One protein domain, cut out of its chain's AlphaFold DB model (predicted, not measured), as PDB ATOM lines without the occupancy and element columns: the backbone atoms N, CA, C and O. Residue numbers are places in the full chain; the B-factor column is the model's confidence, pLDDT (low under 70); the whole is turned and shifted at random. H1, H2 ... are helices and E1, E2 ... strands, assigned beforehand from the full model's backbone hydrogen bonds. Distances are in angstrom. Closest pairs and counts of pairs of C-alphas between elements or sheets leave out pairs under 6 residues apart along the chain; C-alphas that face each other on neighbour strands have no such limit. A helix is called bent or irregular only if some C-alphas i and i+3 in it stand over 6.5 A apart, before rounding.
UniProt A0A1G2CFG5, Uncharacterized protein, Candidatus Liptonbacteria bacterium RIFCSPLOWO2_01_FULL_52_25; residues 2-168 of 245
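AT A GLANCE: This is residues 2 to 168 of the 245 residues of an uncharacterized protein of Candidatus Liptonbacteria bacterium RIFCSPLOWO2_01_FULL_52_25 (UniProt A0A1G2CFG5). A twisted wall of six antiparallel strands has short helices H2 and H3 packed over one face, while the opposite face is bare of named helices. Two long helices make the length: H1, whose last part packs over strand E6, sticks out with residues 2 to 16, and H5, which packs on H2 by its first part, sticks out at the far end with residues 161 to 168. The printed part has 167 residues with five named helices and six named strands, in the order H1 H2 H3 H4 E1 E2 E3 E4 E5 E6 H5, and its class is mixed, helices and strands. The sheet's order is E1, E2, E3, E4, E5, E6, all antiparallel. The whole is compact, with a radius of gyration of the C-alphas of 18.0 A, yet elongated in outline, spanning 66 by 39 by 32 A.

HOW THE PARTS SIT: H1, residues 2 to 26, is on the sheet by its residues 17 to 25, at a height over the sheet of 6.2 A. It lies over E6, residues 132 to 140, slantwise at 41 degrees on the local plane, and the closest C-alphas are those of Lys 21 and Val 137, 6.0 A apart. H2, residues 29 to 39, is close to H1 but not clearly touching, with the C-alphas of Ala 24 and Asp 30 closest at 7.0 A. H2 has a height over the sheet of 8.0 A and runs across the strands, only just over E5, residues 114 to 124, with 3 of its C-alphas there, at 68 degrees on the local plane. H3, residues 41 to 47, is on the same face as H2, and the two meet only through their link. H3 lies over E1, residues 61 to 69, across it at 86 degrees on the local plane, and their closest C-alphas, those of Pro 45 and Ser 65, are 5.7 A apart. H4, residues 53 to 56, is not on the sheet and touches H3 only at the corner, the C-alphas of Trp 47 and Leu 53 being closest at 5.0 A. The six strands form a meander, each the antiparallel neighbour of the one before, and each successive pair is a hairpin. E1 and E2, residues 76 to 83, have N 65 and O 80 at 2.9 A, within hydrogen-bond range. E2 and E3, residues 86 to 99, have N 79 and O 90 at 2.9 A; E3 and E4, residues 102 to 111, have N 91 and O 108 at 2.9 A. E4 and E5 have N 107 and O 119 at 2.8 A, and E5 and E6 have N 120 and O 136 at 2.9 A. H5, residues 146 to 168, only grazes the sheet and touches H2 with residues 146 to 153 alone, at a steep tilt of 47 degrees, the same way; the closest C-alphas are those of Val 36 and Arg 153, 5.9 A apart. H1 and H5 are apart. In H1, H2 and H5 every O i to N i+4 pair is within hydrogen-bond range; in H3 it is 1 of 3, beside 3 of 4 O i to N i+3 pairs, and H4 is too short for an O i to N i+4 pair.

IN THESE COORDINATES: H1 begins at C-alpha 2 (-35.514, 47.953, 27.287) and is 36.5 A long; H2 measures 15.3 A. H3 is irregular, with C-alphas 42 and 45 7.4 A apart. E3, 37.5 A long, bends by 60 degrees at residue 96, and E6 bends by 70 degrees at residue 135. E4 measures 29.2 A and E5 30.4 A. H5, 32.6 A long, ends at C-alpha 168 (-36.571, -21.921, 27.959).

THE WHOLE: The C-alphas of Met 2 and Ala 168 are the two farthest apart, at 69.9 A. The body without the stretches that stand free has 144 residues and spans 38 by 33 by 29 A. The printed part has no cut and no long link. The mean pLDDT of the printed part is 87.7; residues 2 to 5, 73, 97 to 101, 126 to 130 and 168 are under 70.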
ATOM      1  N   MET A   2     -36.194  49.096  26.643       60.06
ATOM      2  CA  MET A   2     -35.514  47.953  27.287       60.06
ATOM      3  C   MET A   2     -36.470  46.774  27.574       60.06
ATOM      4  O   MET A   2     -36.192  45.650  27.187       60.06
ATOM      5  N   GLU A   3     -37.662  47.059  28.103       65.06
ATOM      6  CA  GLU A   3     -38.701  46.064  28.434       65.06
ATOM      7  C   GLU A   3     -39.267  45.309  27.213       65.06
ATOM      8  O   GLU A   3     -39.642  44.141  27.291       65.06
ATOM      9  N   GLN A   4     -39.280  45.964  26.050       64.31
ATOM     10  CA  GLN A   4     -39.785  45.394  24.800       64.31
ATOM     11  C   GLN A   4     -38.765  44.425  24.178       64.31
ATOM     12  O   GLN A   4     -39.148  43.339  23.754       64.31
ATOM     13  N   ARG A   5     -37.464  44.759  24.251       63.88
ATOM     14  CA  ARG A   5     -36.365  43.851  23.870       63.88
ATOM     15  C   ARG A   5     -36.336  42.601  24.748       63.88
ATOM     16  O   ARG A   5     -36.273  41.497  24.225       63.88
ATOM     17  N   THR A   6     -36.511  42.752  26.063       75.75
ATOM     18  CA  THR A   6     -36.575  41.611  26.992       75.75
ATOM     19  C   THR A   6     -37.753  40.678  26.690       75.75
ATOM     20  O   THR A   6     -37.633  39.461  26.809       75.75
ATOM     21  N   LYS A   7     -38.902  41.214  26.254       75.94
ATOM     22  CA  LYS A   7     -40.073  40.401  25.889       75.94
ATOM     23  C   LYS A   7     -39.861  39.606  24.591       75.94
ATOM     24  O   LYS A   7     -40.279  38.447  24.512       75.94
ATOM     25  N   GLU A   8     -39.217  40.205  23.592       81.00
ATOM     26  CA  GLU A   8     -38.859  39.545  22.325       81.00
ATOM     27  C   GLU A   8     -37.797  38.454  22.540       81.00
ATOM     28  O   GLU A   8     -37.951  37.330  22.051       81.00
ATOM     29  N   GLU A   9     -36.783  38.737  23.362       85.00
ATOM     30  CA  GLU A   9     -35.756  37.770  23.771       85.00
ATOM     31  C   GLU A   9     -36.370  36.568  24.504       85.00
ATOM     32  O   GLU A   9     -36.133  35.420  24.126       85.00
ATOM     33  N   LEU A  10     -37.238  36.805  25.495       86.94
ATOM     34  CA  LEU A  10     -37.927  35.735  26.227       86.94
ATOM     35  C   LEU A  10     -38.812  34.875  25.320       86.94
ATOM     36  O   LEU A  10     -38.900  33.661  25.512       86.94
ATOM     37  N   THR A  11     -39.475  35.485  24.340       90.44
ATOM     38  CA  THR A  11     -40.307  34.752  23.377       90.44
ATOM     39  C   THR A  11     -39.453  33.834  22.509       90.44
ATOM     40  O   THR A  11     -39.779  32.658  22.360       90.44
ATOM     41  N   THR A  12     -38.331  34.351  22.009       90.44
ATOM     42  CA  THR A  12     -37.382  33.595  21.182       90.44
ATOM     43  C   THR A  12     -36.804  32.407  21.951       90.44
ATOM     44  O   THR A  12     -36.812  31.282  21.455       90.44
ATOM     45  N   ILE A  13     -36.392  32.619  23.206       90.06
ATOM     46  CA  ILE A  13     -35.878  31.548  24.072       90.06
ATOM     47  C   ILE A  13     -36.943  30.468  24.299       90.06
ATOM     48  O   ILE A  13     -36.648  29.281  24.194       90.06
ATOM     49  N   ARG A  14     -38.197  30.850  24.574       90.50
ATOM     50  CA  ARG A  14     -39.293  29.885  24.773       90.50
ATOM     51  C   ARG A  14     -39.565  29.045  23.527       90.50
ATOM     52  O   ARG A  14     -39.827  27.853  23.658       90.50
ATOM     53  N   GLN A  15     -39.497  29.651  22.342       92.88
ATOM     54  CA  GLN A  15     -39.662  28.936  21.075       92.88
ATOM     55  C   GLN A  15     -38.531  27.931  20.845       92.88
ATOM     56  O   GLN A  15     -38.808  26.786  20.499       92.88
ATOM     57  N   GLU A  16     -37.283  28.324  21.103       90.88
ATOM     58  CA  GLU A  16     -36.127  27.430  20.987       90.88
ATOM     59  C   GLU A  16     -36.207  26.263  21.984       90.88
ATOM     60  O   GLU A  16     -35.970  25.113  21.619       90.88
ATOM     61  N   VAL A  17     -36.611  26.527  23.231       90.38
ATOM     62  CA  VAL A  17     -36.832  25.474  24.236       90.38
ATOM     63  C   VAL A  17     -37.917  24.502  23.772       90.38
ATOM     64  O   VAL A  17     -37.691  23.294  23.789       90.38
ATOM     65  N   ALA A  18     -39.068  25.003  23.318       90.56
ATOM     66  CA  ALA A  18     -40.157  24.160  22.825       90.56
ATOM     67  C   ALA A  18     -39.730  23.321  21.609       90.56
ATOM     68  O   ALA A  18     -40.057  22.138  21.528       90.56
ATOM     69  N   TYR A  19     -38.959  23.909  20.691       93.38
ATOM     70  CA  TYR A  19     -38.400  23.203  19.543       93.38
ATOM     71  C   TYR A  19     -37.477  22.059  19.979       93.38
ATOM     72  O   TYR A  19     -37.652  20.924  19.539       93.38
ATOM     73  N   ARG A  20     -36.539  22.320  20.895       92.88
ATOM     74  CA  ARG A  20     -35.618  21.298  21.416       92.88
ATOM     75  C   ARG A  20     -36.338  20.166  22.139       92.88
ATOM     76  O   ARG A  20     -36.002  19.009  21.900       92.88
ATOM     77  N   LYS A  21     -37.330  20.484  22.978       92.94
ATOM     78  CA  LYS A  21     -38.170  19.473  23.642       92.94
ATOM     79  C   LYS A  21     -38.836  18.559  22.617       92.94
ATOM     80  O   LYS A  21     -38.659  17.346  22.682       92.94
ATOM     81  N   ARG A  22     -39.472  19.145  21.597       93.00
ATOM     82  CA  ARG A  22     -40.125  18.386  20.524       93.00
ATOM     83  C   ARG A  22     -39.152  17.457  19.794       93.00
ATOM     84  O   ARG A  22     -39.478  16.304  19.549       93.00
ATOM     85  N   ILE A  23     -37.944  17.930  19.478       93.88
ATOM     86  CA  ILE A  23     -36.912  17.100  18.834       93.88
ATOM     87  C   ILE A  23     -36.499  15.919  19.723       93.88
ATOM     88  O   ILE A  23     -36.319  14.810  19.218       93.88
ATOM     89  N   ALA A  24     -36.342  16.133  21.031       93.12
ATOM     90  CA  ALA A  24     -35.997  15.061  21.960       93.12
ATOM     91  C   ALA A  24     -37.104  13.996  22.052       93.12
ATOM     92  O   ALA A  24     -36.799  12.802  22.023       93.12
ATOM     93  N   GLU A  25     -38.367  14.426  22.102       91.69
ATOM     94  CA  GLU A  25     -39.551  13.557  22.128       91.69
ATOM     95  C   GLU A  25     -39.724  12.773  20.820       91.69
ATOM     96  O   GLU A  25     -39.886  11.554  20.844       91.69
ATOM     97  N   GLU A  26     -39.621  13.441  19.663       93.44
ATOM     98  CA  GLU A  26     -39.700  12.808  18.335       93.44
ATOM     99  C   GLU A  26     -38.633  11.716  18.161       93.44
ATOM    100  O   GLU A  26     -38.869  10.697  17.510       93.44
ATOM    101  N   ARG A  27     -37.456  11.910  18.766       93.69
ATOM    102  CA  ARG A  27     -36.349  10.943  18.759       93.69
ATOM    103  C   ARG A  27     -36.440   9.898  19.876       93.69
ATOM    104  O   ARG A  27     -35.617   8.981  19.897       93.69
ATOM    105  N   GLY A  28     -37.403  10.014  20.793       93.94
ATOM    106  CA  GLY A  28     -37.582   9.110  21.932       93.94
ATOM    107  C   GLY A  28     -36.395   9.090  22.902       93.94
ATOM    108  O   GLY A  28     -36.049   8.028  23.429       93.94
ATOM    109  N   LEU A  29     -35.720  10.233  23.086       95.25
ATOM    110  CA  LEU A  29     -34.537  10.336  23.950       95.25
ATOM    111  C   LEU A  29     -34.881  10.185  25.433       95.25
ATOM    112  O   LEU A  29     -34.093   9.610  26.178       95.25
ATOM    113  N   ASP A  30     -36.060  10.642  25.840       94.06
ATOM    114  CA  ASP A  30     -36.612  10.467  27.182       94.06
ATOM    115  C   ASP A  30     -36.740   8.979  27.541       94.06
ATOM    116  O   ASP A  30     -36.203   8.528  28.552       94.06
ATOM    117  N   ARG A  31     -37.349   8.186  26.649       93.06
ATOM    118  CA  ARG A  31     -37.530   6.744  26.842       93.06
ATOM    119  C   ARG A  31     -36.198   6.018  26.866       93.06
ATOM    120  O   ARG A  31     -35.993   5.166  27.719       93.06
ATOM    121  N   LEU A  32     -35.286   6.352  25.948       95.44
ATOM    122  CA  LEU A  32     -33.936   5.784  25.941       95.44
ATOM    123  C   LEU A  32     -33.206   6.075  27.257       95.44
ATOM    124  O   LEU A  32     -32.582   5.180  27.822       95.44
ATOM    125  N   PHE A  33     -33.271   7.321  27.724       96.19
ATOM    126  CA  PHE A  33     -32.589   7.755  28.932       96.19
ATOM    127  C   PHE A  33     -33.127   7.039  30.173       96.19
ATOM    128  O   PHE A  33     -32.345   6.439  30.912       96.19
ATOM    129  N   LEU A  34     -34.448   7.041  30.365       93.56
ATOM    130  CA  LEU A  34     -35.088   6.408  31.519       93.56
ATOM    131  C   LEU A  34     -34.938   4.883  31.517       93.56
ATOM    132  O   LEU A  34     -34.674   4.303  32.568       93.56
ATOM    133  N   ASP A  35     -35.042   4.236  30.354       92.31
ATOM    134  CA  ASP A  35     -34.856   2.788  30.216       92.31
ATOM    135  C   ASP A  35     -33.441   2.373  30.647       92.31
ATOM    136  O   ASP A  35     -33.274   1.494  31.495       92.31
ATOM    137  N   VAL A  36     -32.414   3.074  30.154       94.75
ATOM    138  CA  VAL A  36     -31.017   2.820  30.533       94.75
ATOM    139  C   VAL A  36     -30.759   3.154  32.000       94.75
ATOM    140  O   VAL A  36     -30.089   2.387  32.695       94.75
ATOM    141  N   TYR A  37     -31.279   4.276  32.501       94.38
ATOM    142  CA  TYR A  37     -31.083   4.655  33.898       94.38
ATOM    143  C   TYR A  37     -31.695   3.617  34.846       94.38
ATOM    144  O   TYR A  37     -30.975   3.039  35.663       94.38
ATOM    145  N   HIS A  38     -32.991   3.323  34.706       90.56
ATOM    146  CA  HIS A  38     -33.724   2.487  35.659       90.56
ATOM    147  C   HIS A  38     -33.481   0.997  35.519       90.56
ATOM    148  O   HIS A  38     -33.722   0.279  36.482       90.56
ATOM    149  N   ARG A  39     -33.047   0.499  34.357       87.12
ATOM    150  CA  ARG A  39     -32.816  -0.944  34.164       87.12
ATOM    151  C   ARG A  39     -31.352  -1.333  34.205       87.12
ATOM    152  O   ARG A  39     -31.076  -2.514  34.395       87.12
ATOM    153  N   CYS A  40     -30.443  -0.379  34.028       90.06
ATOM    154  CA  CYS A  40     -29.022  -0.656  33.866       90.06
ATOM    155  C   CYS A  40     -28.205   0.162  34.872       90.06
ATOM    156  O   CYS A  40     -27.775  -0.353  35.903       90.06
ATOM    157  N   VAL A  41     -28.029   1.453  34.592       92.69
ATOM    158  CA  VAL A  41     -26.981   2.284  35.203       92.69
ATOM    159  C   VAL A  41     -27.176   2.468  36.702       92.69
ATOM    160  O   VAL A  41     -26.210   2.339  37.453       92.69
ATOM    161  N   ARG A  42     -28.416   2.695  37.154       90.44
ATOM    162  CA  ARG A  42     -28.752   2.872  38.576       90.44
ATOM    163  C   ARG A  42     -28.243   1.728  39.457       90.44
ATOM    164  O   ARG A  42     -27.968   1.937  40.634       90.44
ATOM    165  N   TYR A  43     -28.123   0.520  38.908       88.00
ATOM    166  CA  TYR A  43     -27.732  -0.666  39.664       88.00
ATOM    167  C   TYR A  43     -26.261  -1.054  39.511       88.00
ATOM    168  O   TYR A  43     -25.786  -1.898  40.270       88.00
ATOM    169  N   TYR A  44     -25.518  -0.442  38.582       91.88
ATOM    170  CA  TYR A  44     -24.104  -0.760  38.365       91.88
ATOM    171  C   TYR A  44     -23.245  -0.696  39.638       91.88
ATOM    172  O   TYR A  44     -22.465  -1.633  39.837       91.88
ATOM    173  N   PRO A  45     -23.390   0.311  40.529       89.19
ATOM    174  CA  PRO A  45     -22.625   0.354  41.774       89.19
ATOM    175  C   PRO A  45     -22.835  -0.884  42.652       89.19
ATOM    176  O   PRO A  45     -21.897  -1.381  43.258       89.19
ATOM    177  N   VAL A  46     -24.053  -1.427  42.695       87.25
ATOM    178  CA  VAL A  46     -24.358  -2.634  43.474       87.25
ATOM    179  C   VAL A  46     -23.868  -3.884  42.742       87.25
ATOM    180  O   VAL A  46     -23.249  -4.763  43.340       87.25
ATOM    181  N   TRP A  47     -24.109  -3.964  41.435       89.56
ATOM    182  CA  TRP A  47     -23.773  -5.133  40.622       89.56
ATOM    183  C   TRP A  47     -22.275  -5.382  40.491       89.56
ATOM    184  O   TRP A  47     -21.876  -6.525  40.290       89.56
ATOM    185  N   ILE A  48     -21.430  -4.357  40.641       86.19
ATOM    186  CA  ILE A  48     -19.974  -4.534  40.550       86.19
ATOM    187  C   ILE A  48     -19.423  -5.440  41.663       86.19
ATOM    188  O   ILE A  48     -18.381  -6.076  41.482       86.19
ATOM    189  N   HIS A  49     -20.127  -5.507  42.796       84.81
ATOM    190  CA  HIS A  49     -19.752  -6.304  43.960       84.81
ATOM    191  C   HIS A  49     -20.332  -7.724  43.934       84.81
ATOM    192  O   HIS A  49     -19.858  -8.586  44.671       84.81
ATOM    193  N   ASP A  50     -21.315  -7.992  43.072       86.56
ATOM    194  CA  ASP A  50     -21.920  -9.312  42.916       86.56
ATOM    195  C   ASP A  50     -21.357 -10.006  41.669       86.56
ATOM    196  O   ASP A  50     -21.540  -9.560  40.538       86.56
ATOM    197  N   ALA A  51     -20.678 -11.140  41.866       81.38
ATOM    198  CA  ALA A  51     -20.022 -11.874  40.786       81.38
ATOM    199  C   ALA A  51     -20.980 -12.344  39.675       81.38
ATOM    200  O   ALA A  51     -20.557 -12.458  38.526       81.38
ATOM    201  N   LYS A  52     -22.252 -12.612  39.995       80.62
ATOM    202  CA  LYS A  52     -23.262 -13.024  39.010       80.62
ATOM    203  C   LYS A  52     -23.823 -11.820  38.263       80.62
ATOM    204  O   LYS A  52     -24.059 -11.902  37.061       80.62
ATOM    205  N   LEU A  53     -24.026 -10.706  38.966       84.19
ATOM    206  CA  LEU A  53     -24.617  -9.499  38.381       84.19
ATOM    207  C   LEU A  53     -23.599  -8.643  37.625       84.19
ATOM    208  O   LEU A  53     -23.983  -7.883  36.743       84.19
ATOM    209  N   LYS A  54     -22.301  -8.809  37.886       83.19
ATOM    210  CA  LYS A  54     -21.232  -8.096  37.177       83.19
ATOM    211  C   LYS A  54     -21.280  -8.286  35.656       83.19
ATOM    212  O   LYS A  54     -20.940  -7.360  34.925       83.19
ATOM    213  N   ASN A  55     -21.754  -9.439  35.178       85.12
ATOM    214  CA  ASN A  55     -21.925  -9.710  33.746       85.12
ATOM    215  C   ASN A  55     -23.000  -8.830  33.087       85.12
ATOM    216  O   ASN A  55     -22.984  -8.670  31.872       85.12
ATOM    217  N   TYR A  56     -23.899  -8.231  33.876       86.25
ATOM    218  CA  TYR A  56     -24.897  -7.277  33.395       86.25
ATOM    219  C   TYR A  56     -24.343  -5.859  33.221       86.25
ATOM    220  O   TYR A  56     -25.049  -4.997  32.718       86.25
ATOM    221  N   ILE A  57     -23.095  -5.578  33.603       90.94
ATOM    222  CA  ILE A  57     -22.487  -4.263  33.376       90.94
ATOM    223  C   ILE A  57     -21.928  -4.219  31.951       90.94
ATOM    224  O   ILE A  57     -21.143  -5.083  31.562       90.94
ATOM    225  N   TYR A  58     -22.304  -3.198  31.170       93.50
ATOM    226  CA  TYR A  58     -21.765  -3.009  29.821       93.50
ATOM    227  C   TYR A  58     -20.223  -2.936  29.862       93.50
ATOM    228  O   TYR A  58     -19.695  -2.085  30.574       93.50
ATOM    229  N   PRO A  59     -19.475  -3.748  29.084       91.38
ATOM    230  CA  PRO A  59     -18.013  -3.829  29.203       91.38
ATOM    231  C   PRO A  59     -17.258  -2.514  28.966       91.38
ATOM    232  O   PRO A  59     -16.122  -2.371  29.403       91.38
ATOM    233  N   GLY A  60     -17.870  -1.555  28.263       91.00
ATOM    234  CA  GLY A  60     -17.294  -0.227  28.044       91.00
ATOM    235  C   GLY A  60     -17.467   0.745  29.215       91.00
ATOM    236  O   GLY A  60     -16.996   1.873  29.111       91.00
ATOM    237  N   VAL A  61     -18.155   0.343  30.290       94.75
ATOM    238  CA  VAL A  61     -18.371   1.155  31.492       94.75
ATOM    239  C   VAL A  61     -17.233   0.953  32.489       94.75
ATOM    240  O   VAL A  61     -16.845  -0.169  32.809       94.75
ATOM    241  N   SER A  62     -16.731   2.057  33.033       94.06
ATOM    242  CA  SER A  62     -15.694   2.072  34.068       94.06
ATOM    243  C   SER A  62     -15.939   3.162  35.110       94.06
ATOM    244  O   SER A  62     -16.806   4.013  34.922       94.06
ATOM    245  N   ALA A  63     -15.135   3.163  36.183       91.50
ATOM    246  CA  ALA A  63     -15.147   4.193  37.231       91.50
ATOM    247  C   ALA A  63     -16.546   4.440  37.829       91.50
ATOM    248  O   ALA A  63     -16.943   5.578  38.060       91.50
ATOM    249  N   VAL A  64     -17.301   3.357  38.034       93.31
ATOM    250  CA  VAL A  64     -18.659   3.428  38.573       93.31
ATOM    251  C   VAL A  64     -18.609   3.794  40.051       93.31
ATOM    252  O   VAL A  64     -17.901   3.144  40.822       93.31
ATOM    253  N   SER A  65     -19.390   4.790  40.455       94.00
ATOM    254  CA  SER A  65     -19.584   5.127  41.861       94.00
ATOM    255  C   SER A  65     -21.007   5.604  42.146       94.00
ATOM    256  O   SER A  65     -21.750   5.993  41.241       94.00
ATOM    257  N   GLU A  66     -21.391   5.538  43.419       93.25
ATOM    258  CA  GLU A  66     -22.648   6.078  43.925       93.25
ATOM    259  C   GLU A  66     -22.371   7.058  45.062       93.25
ATOM    260  O   GLU A  66     -21.532   6.816  45.934       93.25
ATOM    261  N   LYS A  67     -23.133   8.149  45.078       93.25
ATOM    262  CA  LYS A  67     -23.202   9.080  46.197       93.25
ATOM    263  C   LYS A  67     -24.653   9.441  46.475       93.25
ATOM    264  O   LYS A  67     -25.418   9.742  45.564       93.25
ATOM    265  N   ILE A  68     -25.010   9.493  47.754       91.94
ATOM    266  CA  ILE A  68     -26.305  10.008  48.204       91.94
ATOM    267  C   ILE A  68     -26.071  11.362  48.868       91.94
ATOM    268  O   ILE A  68     -25.346  11.462  49.861       91.94
ATOM    269  N   VAL A  69     -26.684  12.411  48.327       91.56
ATOM    270  CA  VAL A  69     -26.711  13.737  48.950       91.56
ATOM    271  C   VAL A  69     -27.995  13.846  49.759       91.56
ATOM    272  O   VAL A  69     -29.092  13.856  49.204       91.56
ATOM    273  N   LYS A  70     -27.844  13.903  51.085       86.81
ATOM    274  CA  LYS A  70     -28.955  14.102  52.016       86.81
ATOM    275  C   LYS A  70     -29.464  15.536  51.901       86.81
ATOM    276  O   LYS A  70     -28.683  16.476  52.038       86.81
ATOM    277  N   ASP A  71     -30.760  15.692  51.672       77.75
ATOM    278  CA  ASP A  71     -31.437  16.986  51.553       77.75
ATOM    279  C   ASP A  71     -32.741  16.928  52.377       77.75
ATOM    280  O   ASP A  71     -33.429  15.900  52.348       77.75
ATOM    281  N   PRO A  72     -33.086  17.985  53.143       74.44
ATOM    282  CA  PRO A  72     -34.304  18.033  53.960       74.44
ATOM    283  C   PRO A  72     -35.608  17.731  53.205       74.44
ATOM    284  O   PRO A  72     -36.593  17.327  53.818       74.44
ATOM    285  N   PHE A  73     -35.623  17.932  51.887       69.25
ATOM    286  CA  PHE A  73     -36.778  17.763  51.007       69.25
ATOM    287  C   PHE A  73     -36.739  16.461  50.194       69.25
ATOM    288  O   PHE A  73     -37.646  16.206  49.401       69.25
ATOM    289  N   GLY A  74     -35.719  15.626  50.405       72.06
ATOM    290  CA  GLY A  74     -35.576  14.317  49.780       72.06
ATOM    291  C   GLY A  74     -34.159  14.062  49.284       72.06
ATOM    292  O   GLY A  74     -33.547  14.920  48.655       72.06
ATOM    293  N   ASP A  75     -33.662  12.853  49.533       86.06
ATOM    294  CA  ASP A  75     -32.333  12.428  49.104       86.06
ATOM    295  C   ASP A  75     -32.159  12.552  47.583       86.06
ATOM    296  O   ASP A  75     -33.049  12.213  46.799       86.06
ATOM    297  N   THR A  76     -30.982  13.020  47.171       91.50
ATOM    298  CA  THR A  76     -30.550  13.003  45.772       91.50
ATOM    299  C   THR A  76     -29.572  11.855  45.573       91.50
ATOM    300  O   THR A  76     -28.525  11.804  46.224       91.50
ATOM    301  N   TYR A  77     -29.914  10.944  44.670       92.69
ATOM    302  CA  TYR A  77     -29.072   9.819  44.282       92.69
ATOM    303  C   TYR A  77     -28.219  10.235  43.093       92.69
ATOM    304  O   TYR A  77     -28.750  10.742  42.107       92.69
ATOM    305  N   ILE A  78     -26.908  10.045  43.195       95.62
ATOM    306  CA  ILE A  78     -25.943  10.401  42.160       95.62
ATOM    307  C   ILE A  78     -25.200   9.134  41.757       95.62
ATOM    308  O   ILE A  78     -24.541   8.509  42.590       95.62
ATOM    309  N   THR A  79     -25.300   8.767  40.484       96.56
ATOM    310  CA  THR A  79     -24.536   7.675  39.877       96.56
ATOM    311  C   THR A  79     -23.546   8.257  38.882       96.56
ATOM    312  O   THR A  79     -23.937   8.950  37.941       96.56
ATOM    313  N   GLU A  80     -22.267   7.953  39.071       97.38
ATOM    314  CA  GLU A  80     -21.182   8.405  38.198       97.38
ATOM    315  C   GLU A  80     -20.563   7.205  37.491       97.38
ATOM    316  O   GLU A  80     -20.422   6.135  38.086       97.38
ATOM    317  N   PHE A  81     -20.218   7.362  36.217       97.12
ATOM    318  CA  PHE A  81     -19.545   6.334  35.426       97.12
ATOM    319  C   PHE A  81     -18.866   6.952  34.202       97.12
ATOM    320  O   PHE A  81     -19.119   8.094  33.827       97.12
ATOM    321  N   SER A  82     -17.989   6.195  33.551       97.00
ATOM    322  CA  SER A  82     -17.307   6.620  32.325       97.00
ATOM    323  C   SER A  82     -17.497   5.611  31.202       97.00
ATOM    324  O   SER A  82     -17.548   4.409  31.460       97.00
ATOM    325  N   ILE A  83     -17.566   6.103  29.961       96.25
ATOM    326  CA  ILE A  83     -17.514   5.288  28.738       96.25
ATOM    327  C   ILE A  83     -16.450   5.884  27.818       96.25
ATOM    328  O   ILE A  83     -16.619   6.968  27.253       96.25
ATOM    329  N   GLY A  84     -15.327   5.176  27.679       93.12
ATOM    330  CA  GLY A  84     -14.152   5.703  26.984       93.12
ATOM    331  C   GLY A  84     -13.692   7.034  27.606       93.12
ATOM    332  O   GLY A  84     -13.484   7.081  28.815       93.12
ATOM    333  N   PRO A  85     -13.539   8.123  26.823       94.31
ATOM    334  CA  PRO A  85     -13.101   9.422  27.343       94.31
ATOM    335  C   PRO A  85     -14.231  10.260  27.966       94.31
ATOM    336  O   PRO A  85     -13.979  11.380  28.400       94.31
ATOM    337  N   ARG A  86     -15.483   9.782  27.945       96.62
ATOM    338  CA  ARG A  86     -16.648  10.555  28.396       96.62
ATOM    339  C   ARG A  86     -16.993  10.200  29.832       96.62
ATOM    340  O   ARG A  86     -17.191   9.026  30.142       96.62
ATOM    341  N   HIS A  87     -17.106  11.224  30.667       97.81
ATOM    342  CA  HIS A  87     -17.561  11.113  32.046       97.81
ATOM    343  C   HIS A  87     -19.047  11.460  32.135       97.81
ATOM    344  O   HIS A  87     -19.466  12.504  31.630       97.81
ATOM    345  N   TYR A  88     -19.828  10.607  32.787       98.12
ATOM    346  CA  TYR A  88     -21.263  10.771  32.963       98.12
ATOM    347  C   TYR A  88     -21.620  10.854  34.443       98.12
ATOM    348  O   TYR A  88     -21.156  10.051  35.250       98.12
ATOM    349  N   VAL A  89     -22.501  11.795  34.768       97.75
ATOM    350  CA  VAL A  89     -23.141  11.898  36.082       97.75
ATOM    351  C   VAL A  89     -24.642  11.904  35.862       97.75
ATOM    352  O   VAL A  89     -25.152  12.746  35.123       97.75
ATOM    353  N   ILE A  90     -25.345  10.970  36.494       97.69
ATOM    354  CA  ILE A  90     -26.804  10.963  36.546       97.69
ATOM    355  C   ILE A  90     -27.231  11.295  37.967       97.69
ATOM    356  O   ILE A  90     -26.826  10.610  38.905       97.69
ATOM    357  N   SER A  91     -28.064  12.320  38.126       96.00
ATOM    358  CA  SER A  91     -28.668  12.668  39.411       96.00
ATOM    359  C   SER A  91     -30.175  12.473  39.366       96.00
ATOM    360  O   SER A  91     -30.839  13.018  38.491       96.00
ATOM    361  N   SER A  92     -30.723  11.741  40.332       94.38
ATOM    362  CA  SER A  92     -32.160  11.546  40.509       94.38
ATOM    363  C   SER A  92     -32.593  12.133  41.844       94.38
ATOM    364  O   SER A  92     -32.101  11.736  42.907       94.38
ATOM    365  N   LYS A  93     -33.509  13.098  41.785       91.69
ATOM    366  CA  LYS A  93     -34.055  13.785  42.955       91.69
ATOM    367  C   LYS A  93     -35.566  13.657  42.965       91.69
ATOM    368  O   LYS A  93     -36.228  13.941  41.972       91.69
ATOM    369  N   ARG A  94     -36.119  13.278  44.115       87.19
ATOM    370  CA  ARG A  94     -37.566  13.269  44.329       87.19
ATOM    371  C   ARG A  94     -38.102  14.698  44.451       87.19
ATOM    372  O   ARG A  94     -37.559  15.504  45.204       87.19
ATOM    373  N   LEU A  95     -39.202  14.985  43.766       80.19
ATOM    374  CA  LEU A  95     -39.952  16.229  43.894       80.19
ATOM    375  C   LEU A  95     -41.099  16.052  44.896       80.19
ATOM    376  O   LEU A  95     -42.132  15.467  44.585       80.19
ATOM    377  N   GLY A  96     -40.922  16.586  46.106       70.00
ATOM    378  CA  GLY A  96     -41.998  16.720  47.091       70.00
ATOM    379  C   GLY A  96     -42.501  15.415  47.730       70.00
ATOM    380  O   GLY A  96     -41.870  14.352  47.685       70.00
ATOM    381  N   THR A  97     -43.649  15.520  48.403       64.00
ATOM    382  CA  THR A  97     -44.308  14.424  49.128       64.00
ATOM    383  C   THR A  97     -45.159  13.554  48.198       64.00
ATOM    384  O   THR A  97     -45.590  13.983  47.138       64.00
ATOM    385  N   MET A  98     -45.360  12.288  48.579       63.91
ATOM    386  CA  MET A  98     -46.125  11.308  47.794       63.91
ATOM    387  C   MET A  98     -47.584  11.759  47.704       63.91
ATOM    388  O   MET A  98     -48.208  11.976  48.743       63.91
ATOM    389  N   ILE A  99     -48.128  11.849  46.493       63.56
ATOM    390  CA  ILE A  99     -49.543  12.155  46.273       63.56
ATOM    391  C   ILE A  99     -50.182  10.896  45.702       63.56
ATOM    392  O   ILE A  99     -49.776  10.432  44.650       63.56
ATOM    393  N   ALA A 100     -51.156  10.318  46.407       60.47
ATOM    394  CA  ALA A 100     -51.990   9.230  45.885       60.47
ATOM    395  C   ALA A 100     -51.234   8.020  45.279       60.47
ATOM    396  O   ALA A 100     -51.734   7.408  44.343       60.47
ATOM    397  N   HIS A 101     -50.090   7.633  45.866       66.62
ATOM    398  CA  HIS A 101     -49.205   6.542  45.408       66.62
ATOM    399  C   HIS A 101     -48.280   6.885  44.228       66.62
ATOM    400  O   HIS A 101     -47.519   6.029  43.783       66.62
ATOM    401  N   ASP A 102     -48.255   8.144  43.806       72.31
ATOM    402  CA  ASP A 102     -47.340   8.632  42.785       72.31
ATOM    403  C   ASP A 102     -46.137   9.339  43.413       72.31
ATOM    404  O   ASP A 102     -46.252  10.157  44.339       72.31
ATOM    405  N   LEU A 103     -44.954   8.991  42.911       80.69
ATOM    406  CA  LEU A 103     -43.695   9.642  43.250       80.69
ATOM    407  C   LEU A 103     -43.158  10.356  42.016       80.69
ATOM    408  O   LEU A 103     -42.963   9.733  40.977       80.69
ATOM    409  N   HIS A 104     -42.898  11.653  42.143       88.19
ATOM    410  CA  HIS A 104     -42.313  12.447  41.068       88.19
ATOM    411  C   HIS A 104     -40.812  12.592  41.275       88.19
ATOM    412  O   HIS A 104     -40.355  12.835  42.397       88.19
ATOM    413  N   TYR A 105     -40.052  12.474  40.195       89.94
ATOM    414  CA  TYR A 105     -38.608  12.647  40.196       89.94
ATOM    415  C   TYR A 105     -38.182  13.560  39.055       89.94
ATOM    416  O   TYR A 105     -38.826  13.596  38.012       89.94
ATOM    417  N   VAL A 106     -37.068  14.256  39.251       93.62
ATOM    418  CA  VAL A 106     -36.263  14.796  38.154       93.62
ATOM    419  C   VAL A 106     -35.022  13.935  38.048       93.62
ATOM    420  O   VAL A 106     -34.339  13.702  39.051       93.62
ATOM    421  N   VAL A 107     -34.735  13.473  36.837       95.56
ATOM    422  CA  VAL A 107     -33.515  12.747  36.504       95.56
ATOM    423  C   VAL A 107     -32.718  13.590  35.518       95.56
ATOM    424  O   VAL A 107     -33.182  13.898  34.421       95.56
ATOM    425  N   GLU A 108     -31.512  13.979  35.911       97.31
ATOM    426  CA  GLU A 108     -30.629  14.832  35.120       97.31
ATOM    427  C   GLU A 108     -29.386  14.059  34.691       97.31
ATOM    428  O   GLU A 108     -28.832  13.277  35.462       97.31
ATOM    429  N   LEU A 109     -28.935  14.312  33.467       98.00
ATOM    430  CA  LEU A 109     -27.714  13.776  32.885       98.00
ATOM    431  C   LEU A 109     -26.723  14.907  32.640       98.00
ATOM    432  O   LEU A 109     -27.016  15.874  31.928       98.00
ATOM    433  N   PHE A 110     -25.510  14.716  33.141       97.69
ATOM    434  CA  PHE A 110     -24.357  15.544  32.843       97.69
ATOM    435  C   PHE A 110     -23.313  14.724  32.090       97.69
ATOM    436  O   PHE A 110     -23.037  13.578  32.446       97.69
ATOM    437  N   MET A 111     -22.717  15.325  31.064       97.06
ATOM    438  CA  MET A 111     -21.611  14.761  30.299       97.06
ATOM    439  C   MET A 111     -20.421  15.713  30.400       97.06
ATOM    440  O   MET A 111     -20.532  16.885  30.058       97.06
ATOM    441  N   ASN A 112     -19.282  15.221  30.885       96.00
ATOM    442  CA  ASN A 112     -18.053  16.002  31.073       96.00
ATOM    443  C   ASN A 112     -18.256  17.294  31.894       96.00
ATOM    444  O   ASN A 112     -17.596  18.299  31.654       96.00
ATOM    445  N   GLY A 113     -19.170  17.261  32.869       94.62
ATOM    446  CA  GLY A 113     -19.482  18.399  33.738       94.62
ATOM    447  C   GLY A 113     -20.555  19.351  33.199       94.62
ATOM    448  O   GLY A 113     -21.004  20.224  33.937       94.62
ATOM    449  N   GLU A 114     -21.023  19.167  31.964       95.62
ATOM    450  CA  GLU A 114     -22.079  19.988  31.365       95.62
ATOM    451  C   GLU A 114     -23.422  19.261  31.379       95.62
ATOM    452  O   GLU A 114     -23.488  18.052  31.151       95.62
ATOM    453  N   LYS A 115     -24.518  19.990  31.631       95.75
ATOM    454  CA  LYS A 115     -25.866  19.411  31.565       95.75
ATOM    455  C   LYS A 115     -26.175  19.036  30.119       95.75
ATOM    456  O   LYS A 115     -26.170  19.894  29.242       95.75
ATOM    457  N   ALA A 116     -26.483  17.767  29.890       96.25
ATOM    458  CA  ALA A 116     -26.781  17.226  28.571       96.25
ATOM    459  C   ALA A 116     -28.289  17.034  28.364       96.25
ATOM    460  O   ALA A 116     -28.822  17.356  27.296       96.25
ATOM    461  N   PHE A 117     -28.969  16.515  29.390       97.19
ATOM    462  CA  PHE A 117     -30.381  16.145  29.337       97.19
ATOM    463  C   PHE A 117     -31.015  16.192  30.732       97.19
ATOM    464  O   PHE A 117     -30.319  16.001  31.728       97.19
ATOM    465  N   ALA A 118     -32.316  16.444  30.821       96.75
ATOM    466  CA  ALA A 118     -33.082  16.291  32.054       96.75
ATOM    467  C   ALA A 118     -34.530  15.923  31.735       96.75
ATOM    468  O   ALA A 118     -35.088  16.404  30.746       96.75
ATOM    469  N   VAL A 119     -35.120  15.083  32.578       95.81
ATOM    470  CA  VAL A 119     -36.490  14.599  32.433       95.81
ATOM    471  C   VAL A 119     -37.179  14.552  33.792       95.81
ATOM    472  O   VAL A 119     -36.589  14.119  34.786       95.81
ATOM    473  N   SER A 120     -38.439  14.965  33.811       93.62
ATOM    474  CA  SER A 120     -39.342  14.765  34.931       93.62
ATOM    475  C   SER A 120     -40.106  13.473  34.703       93.62
ATOM    476  O   SER A 120     -40.643  13.244  33.619       93.62
ATOM    477  N   GLU A 121     -40.174  12.629  35.721       91.38
ATOM    478  CA  GLU A 121     -40.836  11.333  35.651       91.38
ATOM    479  C   GLU A 121     -41.782  11.104  36.828       91.38
ATOM    480  O   GLU A 121     -41.620  11.666  37.914       91.38
ATOM    481  N   GLN A 122     -42.756  10.231  36.602       88.19
ATOM    482  CA  GLN A 122     -43.674   9.715  37.606       88.19
ATOM    483  C   GLN A 122     -43.466   8.213  37.774       88.19
ATOM    484  O   GLN A 122     -43.378   7.478  36.793       88.19
ATOM    485  N   HIS A 123     -43.445   7.762  39.023       84.12
ATOM    486  CA  HIS A 123     -43.412   6.357  39.401       84.12
ATOM    487  C   HIS A 123     -44.699   5.986  40.148       84.12
ATOM    488  O   HIS A 123     -44.936   6.502  41.245       84.12
ATOM    489  N   ASP A 124     -45.506   5.090  39.566       79.69
ATOM    490  CA  ASP A 124     -46.691   4.514  40.225       79.69
ATOM    491  C   ASP A 124     -46.266   3.289  41.045       79.69
ATOM    492  O   ASP A 124     -45.961   2.225  40.499       79.69
ATOM    493  N   ILE A 125     -46.260   3.426  42.374       74.06
ATOM    494  CA  ILE A 125     -45.775   2.369  43.279       74.06
ATOM    495  C   ILE A 125     -46.737   1.176  43.401       74.06
ATOM    496  O   ILE A 125     -46.390   0.185  44.044       74.06
ATOM    497  N   ARG A 126     -47.959   1.261  42.853       68.69
ATOM    498  CA  ARG A 126     -48.937   0.154  42.890       68.69
ATOM    499  C   ARG A 126     -48.650  -0.894  41.826       68.69
ATOM    500  O   ARG A 126     -49.089  -2.036  41.956       68.69
ATOM    501  N   LEU A 127     -47.943  -0.509  40.771       67.88
ATOM    502  CA  LEU A 127     -47.535  -1.403  39.703       67.88
ATOM    503  C   LEU A 127     -46.241  -2.072  40.160       67.88
ATOM    504  O   LEU A 127     -45.216  -1.420  40.331       67.88
ATOM    505  N   THR A 128     -46.308  -3.378  40.425       51.47
ATOM    506  CA  THR A 128     -45.287  -4.132  41.170       51.47
ATOM    507  C   THR A 128     -43.920  -4.253  40.497       51.47
ATOM    508  O   THR A 128     -43.080  -4.952  41.037       51.47
ATOM    509  N   ASP A 129     -43.648  -3.558  39.391       53.47
ATOM    510  CA  ASP A 129     -42.306  -3.457  38.817       53.47
ATOM    511  C   ASP A 129     -42.181  -2.252  37.870       53.47
ATOM    512  O   ASP A 129     -42.718  -2.274  36.770       53.47
ATOM    513  N   ARG A 130     -41.375  -1.243  38.229       59.03
ATOM    514  CA  ARG A 130     -40.663  -0.354  37.276       59.03
ATOM    515  C   ARG A 130     -41.512   0.463  36.287       59.03
ATOM    516  O   ARG A 130     -41.069   0.705  35.165       59.03
ATOM    517  N   HIS A 131     -42.706   0.907  36.667       71.56
ATOM    518  CA  HIS A 131     -43.513   1.762  35.789       71.56
ATOM    519  C   HIS A 131     -43.147   3.233  36.009       71.56
ATOM    520  O   HIS A 131     -43.780   3.937  36.795       71.56
ATOM    521  N   TYR A 132     -42.074   3.651  35.338       80.06
ATOM    522  CA  TYR A 132     -41.672   5.049  35.230       80.06
ATOM    523  C   TYR A 132     -42.235   5.629  33.935       80.06
ATOM    524  O   TYR A 132     -42.068   5.047  32.861       80.06
ATOM    525  N   PHE A 133     -42.903   6.772  34.039       84.56
ATOM    526  CA  PHE A 133     -43.466   7.485  32.901       84.56
ATOM    527  C   PHE A 133     -42.838   8.865  32.805       84.56
ATOM    528  O   PHE A 133     -42.792   9.595  33.796       84.56
ATOM    529  N   THR A 134     -42.397   9.236  31.605       88.25
ATOM    530  CA  THR A 134     -41.993  10.610  31.308       88.25
ATOM    531  C   THR A 134     -43.190  11.544  31.491       88.25
ATOM    532  O   THR A 134     -44.231  11.340  30.868       88.25
ATOM    533  N   LEU A 135     -43.025  12.577  32.316       88.25
ATOM    534  CA  LEU A 135     -43.959  13.694  32.437       88.25
ATOM    535  C   LEU A 135     -43.587  14.825  31.475       88.25
ATOM    536  O   LEU A 135     -44.452  15.337  30.771       88.25
ATOM    537  N   ASP A 136     -42.310  15.215  31.455       90.00
ATOM    538  CA  ASP A 136     -41.796  16.303  30.618       90.00
ATOM    539  C   ASP A 136     -40.284  16.143  30.391       90.00
ATOM    540  O   ASP A 136     -39.563  15.620  31.243       90.00
ATOM    541  N   VAL A 137     -39.794  16.630  29.252       92.31
ATOM    542  CA  VAL A 137     -38.364  16.820  28.993       92.31
ATOM    543  C   VAL A 137     -37.965  18.193  29.529       92.31
ATOM    544  O   VAL A 137     -38.235  19.216  28.903       92.31
ATOM    545  N   ASP A 138     -37.298  18.239  30.677       90.50
ATOM    546  CA  ASP A 138     -36.905  19.492  31.331       90.50
ATOM    547  C   ASP A 138     -35.747  20.200  30.620       90.50
ATOM    548  O   ASP A 138     -35.699  21.432  30.572       90.50
ATOM    549  N   ALA A 139     -34.809  19.440  30.046       90.38
ATOM    550  CA  ALA A 139     -33.675  19.996  29.314       90.38
ATOM    551  C   ALA A 139     -33.177  19.062  28.208       90.38
ATOM    552  O   ALA A 139     -33.043  17.858  28.403       90.38
ATOM    553  N   TYR A 140     -32.793  19.647  27.073       93.00
ATOM    554  CA  TYR A 140     -32.049  18.974  26.010       93.00
ATOM    555  C   TYR A 140     -31.015  19.935  25.420       93.00
ATOM    556  O   TYR A 140     -31.354  20.910  24.743       93.00
ATOM    557  N   VAL A 141     -29.740  19.684  25.726       87.31
ATOM    558  CA  VAL A 141     -28.626  20.562  25.335       87.31
ATOM    559  C   VAL A 141     -27.869  19.981  24.148       87.31
ATOM    560  O   VAL A 141     -27.633  20.696  23.176       87.31
ATOM    561  N   HIS A 142     -27.528  18.691  24.200       82.94
ATOM    562  CA  HIS A 142     -26.845  17.991  23.114       82.94
ATOM    563  C   HIS A 142     -27.149  16.485  23.132       82.94
ATOM    564  O   HIS A 142     -27.556  15.929  24.152       82.94
ATOM    565  N   GLU A 143     -26.875  15.792  22.023       87.31
ATOM    566  CA  GLU A 143     -27.204  14.364  21.853       87.31
ATOM    567  C   GLU A 143     -26.030  13.389  21.884       87.31
ATOM    568  O   GLU A 143     -26.248  12.188  21.778       87.31
ATOM    569  N   ALA A 144     -24.792  13.864  22.042       91.69
ATOM    570  CA  ALA A 144     -23.602  13.008  21.972       91.69
ATOM    571  C   ALA A 144     -23.670  11.744  22.861       91.69
ATOM    572  O   ALA A 144     -23.118  10.712  22.486       91.69
ATOM    573  N   TRP A 145     -24.369  11.807  23.998       95.50
ATOM    574  CA  TRP A 145     -24.569  10.698  24.935       95.50
ATOM    575  C   TRP A 145     -25.487   9.582  24.403       95.50
ATOM    576  O   TRP A 145     -25.367   8.432  24.824       95.50
ATOM    577  N   ALA A 146     -26.396   9.894  23.474       96.38
ATOM    578  CA  ALA A 146     -27.477   8.996  23.072       96.38
ATOM    579  C   ALA A 146     -26.954   7.694  22.454       96.38
ATOM    580  O   ALA A 146     -27.492   6.623  22.719       96.38
ATOM    581  N   ASP A 147     -25.883   7.755  21.664       96.31
ATOM    582  CA  ASP A 147     -25.322   6.554  21.040       96.31
ATOM    583  C   ASP A 147     -24.646   5.622  22.047       96.31
ATOM    584  O   ASP A 147     -24.697   4.404  21.882       96.31
ATOM    585  N   ASP A 148     -24.067   6.160  23.120       96.75
ATOM    586  CA  ASP A 148     -23.518   5.331  24.193       96.75
ATOM    587  C   ASP A 148     -24.642   4.651  24.986       96.75
ATOM    588  O   ASP A 148     -24.566   3.459  25.282       96.75
ATOM    589  N   PHE A 149     -25.738   5.369  25.229       97.12
ATOM    590  CA  PHE A 149     -26.922   4.823  25.891       97.12
ATOM    591  C   PHE A 149     -27.607   3.746  25.038       97.12
ATOM    592  O   PHE A 149     -28.011   2.710  25.564       97.12
ATOM    593  N   LYS A 150     -27.663   3.913  23.708       96.81
ATOM    594  CA  LYS A 150     -28.143   2.859  22.795       96.81
ATOM    595  C   LYS A 150     -27.296   1.590  22.902       96.81
ATOM    596  O   LYS A 150     -27.865   0.504  22.932       96.81
ATOM    597  N   LYS A 151     -25.963   1.708  22.992       96.38
ATOM    598  CA  LYS A 151     -25.073   0.543  23.166       96.38
ATOM    599  C   LYS A 151     -25.351  -0.183  24.480       96.38
ATOM    600  O   LYS A 151     -25.443  -1.408  24.467       96.38
ATOM    601  N   ILE A 152     -25.522   0.556  25.581       96.38
ATOM    602  CA  ILE A 152     -25.884  -0.033  26.879       96.38
ATOM    603  C   ILE A 152     -27.209  -0.786  26.765       96.38
ATOM    604  O   ILE A 152     -27.275  -1.959  27.131       96.38
ATOM    605  N   ARG A 153     -28.246  -0.145  26.214       95.75
ATOM    606  CA  ARG A 153     -29.564  -0.769  26.057       95.75
ATOM    607  C   ARG A 153     -29.484  -2.051  25.231       95.75
ATOM    608  O   ARG A 153     -29.933  -3.096  25.687       95.75
ATOM    609  N   SER A 154     -28.861  -2.000  24.054       95.81
ATOM    610  CA  SER A 154     -28.740  -3.169  23.177       95.81
ATOM    611  C   SER A 154     -27.945  -4.312  23.808       95.81
ATOM    612  O   SER A 154     -28.267  -5.478  23.580       95.81
ATOM    613  N   PHE A 155     -26.929  -4.000  24.616       95.25
ATOM    614  CA  PHE A 155     -26.208  -5.005  25.392       95.25
ATOM    615  C   PHE A 155     -27.116  -5.677  26.430       95.25
ATOM    616  O   PHE A 155     -27.171  -6.902  26.500       95.25
ATOM    617  N   HIS A 156     -27.895  -4.897  27.180       92.06
ATOM    618  CA  HIS A 156     -28.846  -5.442  28.148       92.06
ATOM    619  C   HIS A 156     -29.950  -6.285  27.502       92.06
ATOM    620  O   HIS A 156     -30.233  -7.383  27.971       92.06
ATOM    621  N   GLU A 157     -30.529  -5.823  26.394       92.88
ATOM    622  CA  GLU A 157     -31.522  -6.583  25.621       92.88
ATOM    623  C   GLU A 157     -30.946  -7.895  25.065       92.88
ATOM    624  O   GLU A 157     -31.670  -8.870  24.855       92.88
ATOM    625  N   HIS A 158     -29.646  -7.940  24.772       94.12
ATOM    626  CA  HIS A 158     -28.979  -9.174  24.376       94.12
ATOM    627  C   HIS A 158     -28.882 -10.156  25.546       94.12
ATOM    628  O   HIS A 158     -29.329 -11.291  25.392       94.12
ATOM    629  N   LEU A 159     -28.409  -9.706  26.713       90.56
ATOM    630  CA  LEU A 159     -28.316 -10.540  27.915       90.56
ATOM    631  C   LEU A 159     -29.678 -11.056  28.386       90.56
ATOM    632  O   LEU A 159     -29.805 -12.204  28.800       90.56
ATOM    633  N   GLU A 160     -30.720 -10.225  28.320       89.06
ATOM    634  CA  GLU A 160     -32.076 -10.652  28.667       89.06
ATOM    635  C   GLU A 160     -32.588 -11.743  27.722       89.06
ATOM    636  O   GLU A 160     -33.214 -12.698  28.181       89.06
ATOM    637  N   ARG A 161     -32.290 -11.645  26.418       90.50
ATOM    638  CA  ARG A 161     -32.636 -12.691  25.444       90.50
ATOM    639  C   ARG A 161     -31.871 -13.986  25.692       90.50
ATOM    640  O   ARG A 161     -32.478 -15.048  25.607       90.50
ATOM    641  N   GLU A 162     -30.584 -13.910  26.018       89.50
ATOM    642  CA  GLU A 162     -29.786 -15.092  26.371       89.50
ATOM    643  C   GLU A 162     -30.322 -15.760  27.639       89.50
ATOM    644  O   GLU A 162     -30.625 -16.947  27.624       89.50
ATOM    645  N   ALA A 163     -30.575 -14.987  28.697       83.69
ATOM    646  CA  ALA A 163     -31.142 -15.510  29.938       83.69
ATOM    647  C   ALA A 163     -32.546 -16.114  29.744       83.69
ATOM    648  O   ALA A 163     -32.917 -17.074  30.420       83.69
ATOM    649  N   GLN A 164     -33.359 -15.556  28.842       84.06
ATOM    650  CA  GLN A 164     -34.654 -16.137  28.476       84.06
ATOM    651  C   GLN A 164     -34.499 -17.439  27.686       84.06
ATOM    652  O   GLN A 164     -35.250 -18.378  27.945       84.06
ATOM    653  N   ALA A 165     -33.537 -17.513  26.763       83.19
ATOM    654  CA  ALA A 165     -33.237 -18.733  26.020       83.19
ATOM    655  C   ALA A 165     -32.746 -19.847  26.958       83.19
ATOM    656  O   ALA A 165     -33.292 -20.945  26.934       83.19
ATOM    657  N   GLU A 166     -31.824 -19.541  27.874       80.25
ATOM    658  CA  GLU A 166     -31.341 -20.492  28.885       80.25
ATOM    659  C   GLU A 166     -32.469 -21.019  29.782       80.25
ATOM    660  O   GLU A 166     -32.525 -22.210  30.078       80.25
ATOM    661  N   LYS A 167     -33.409 -20.154  30.192       73.81
ATOM    662  CA  LYS A 167     -34.596 -20.572  30.957       73.81
ATOM    663  C   LYS A 167     -35.556 -21.427  30.134       73.81
ATOM    664  O   LYS A 167     -36.160 -22.344  30.682       73.81
ATOM    665  N   ALA A 168     -35.733 -21.122  28.850       68.31
ATOM    666  CA  ALA A 168     -36.571 -21.921  27.959       68.31
ATOM    667  C   ALA A 168     -35.986 -23.323  27.731       68.31
ATOM    668  O   ALA A 168     -36.748 -24.277  27.581       68.31
TER     669      ALA A 168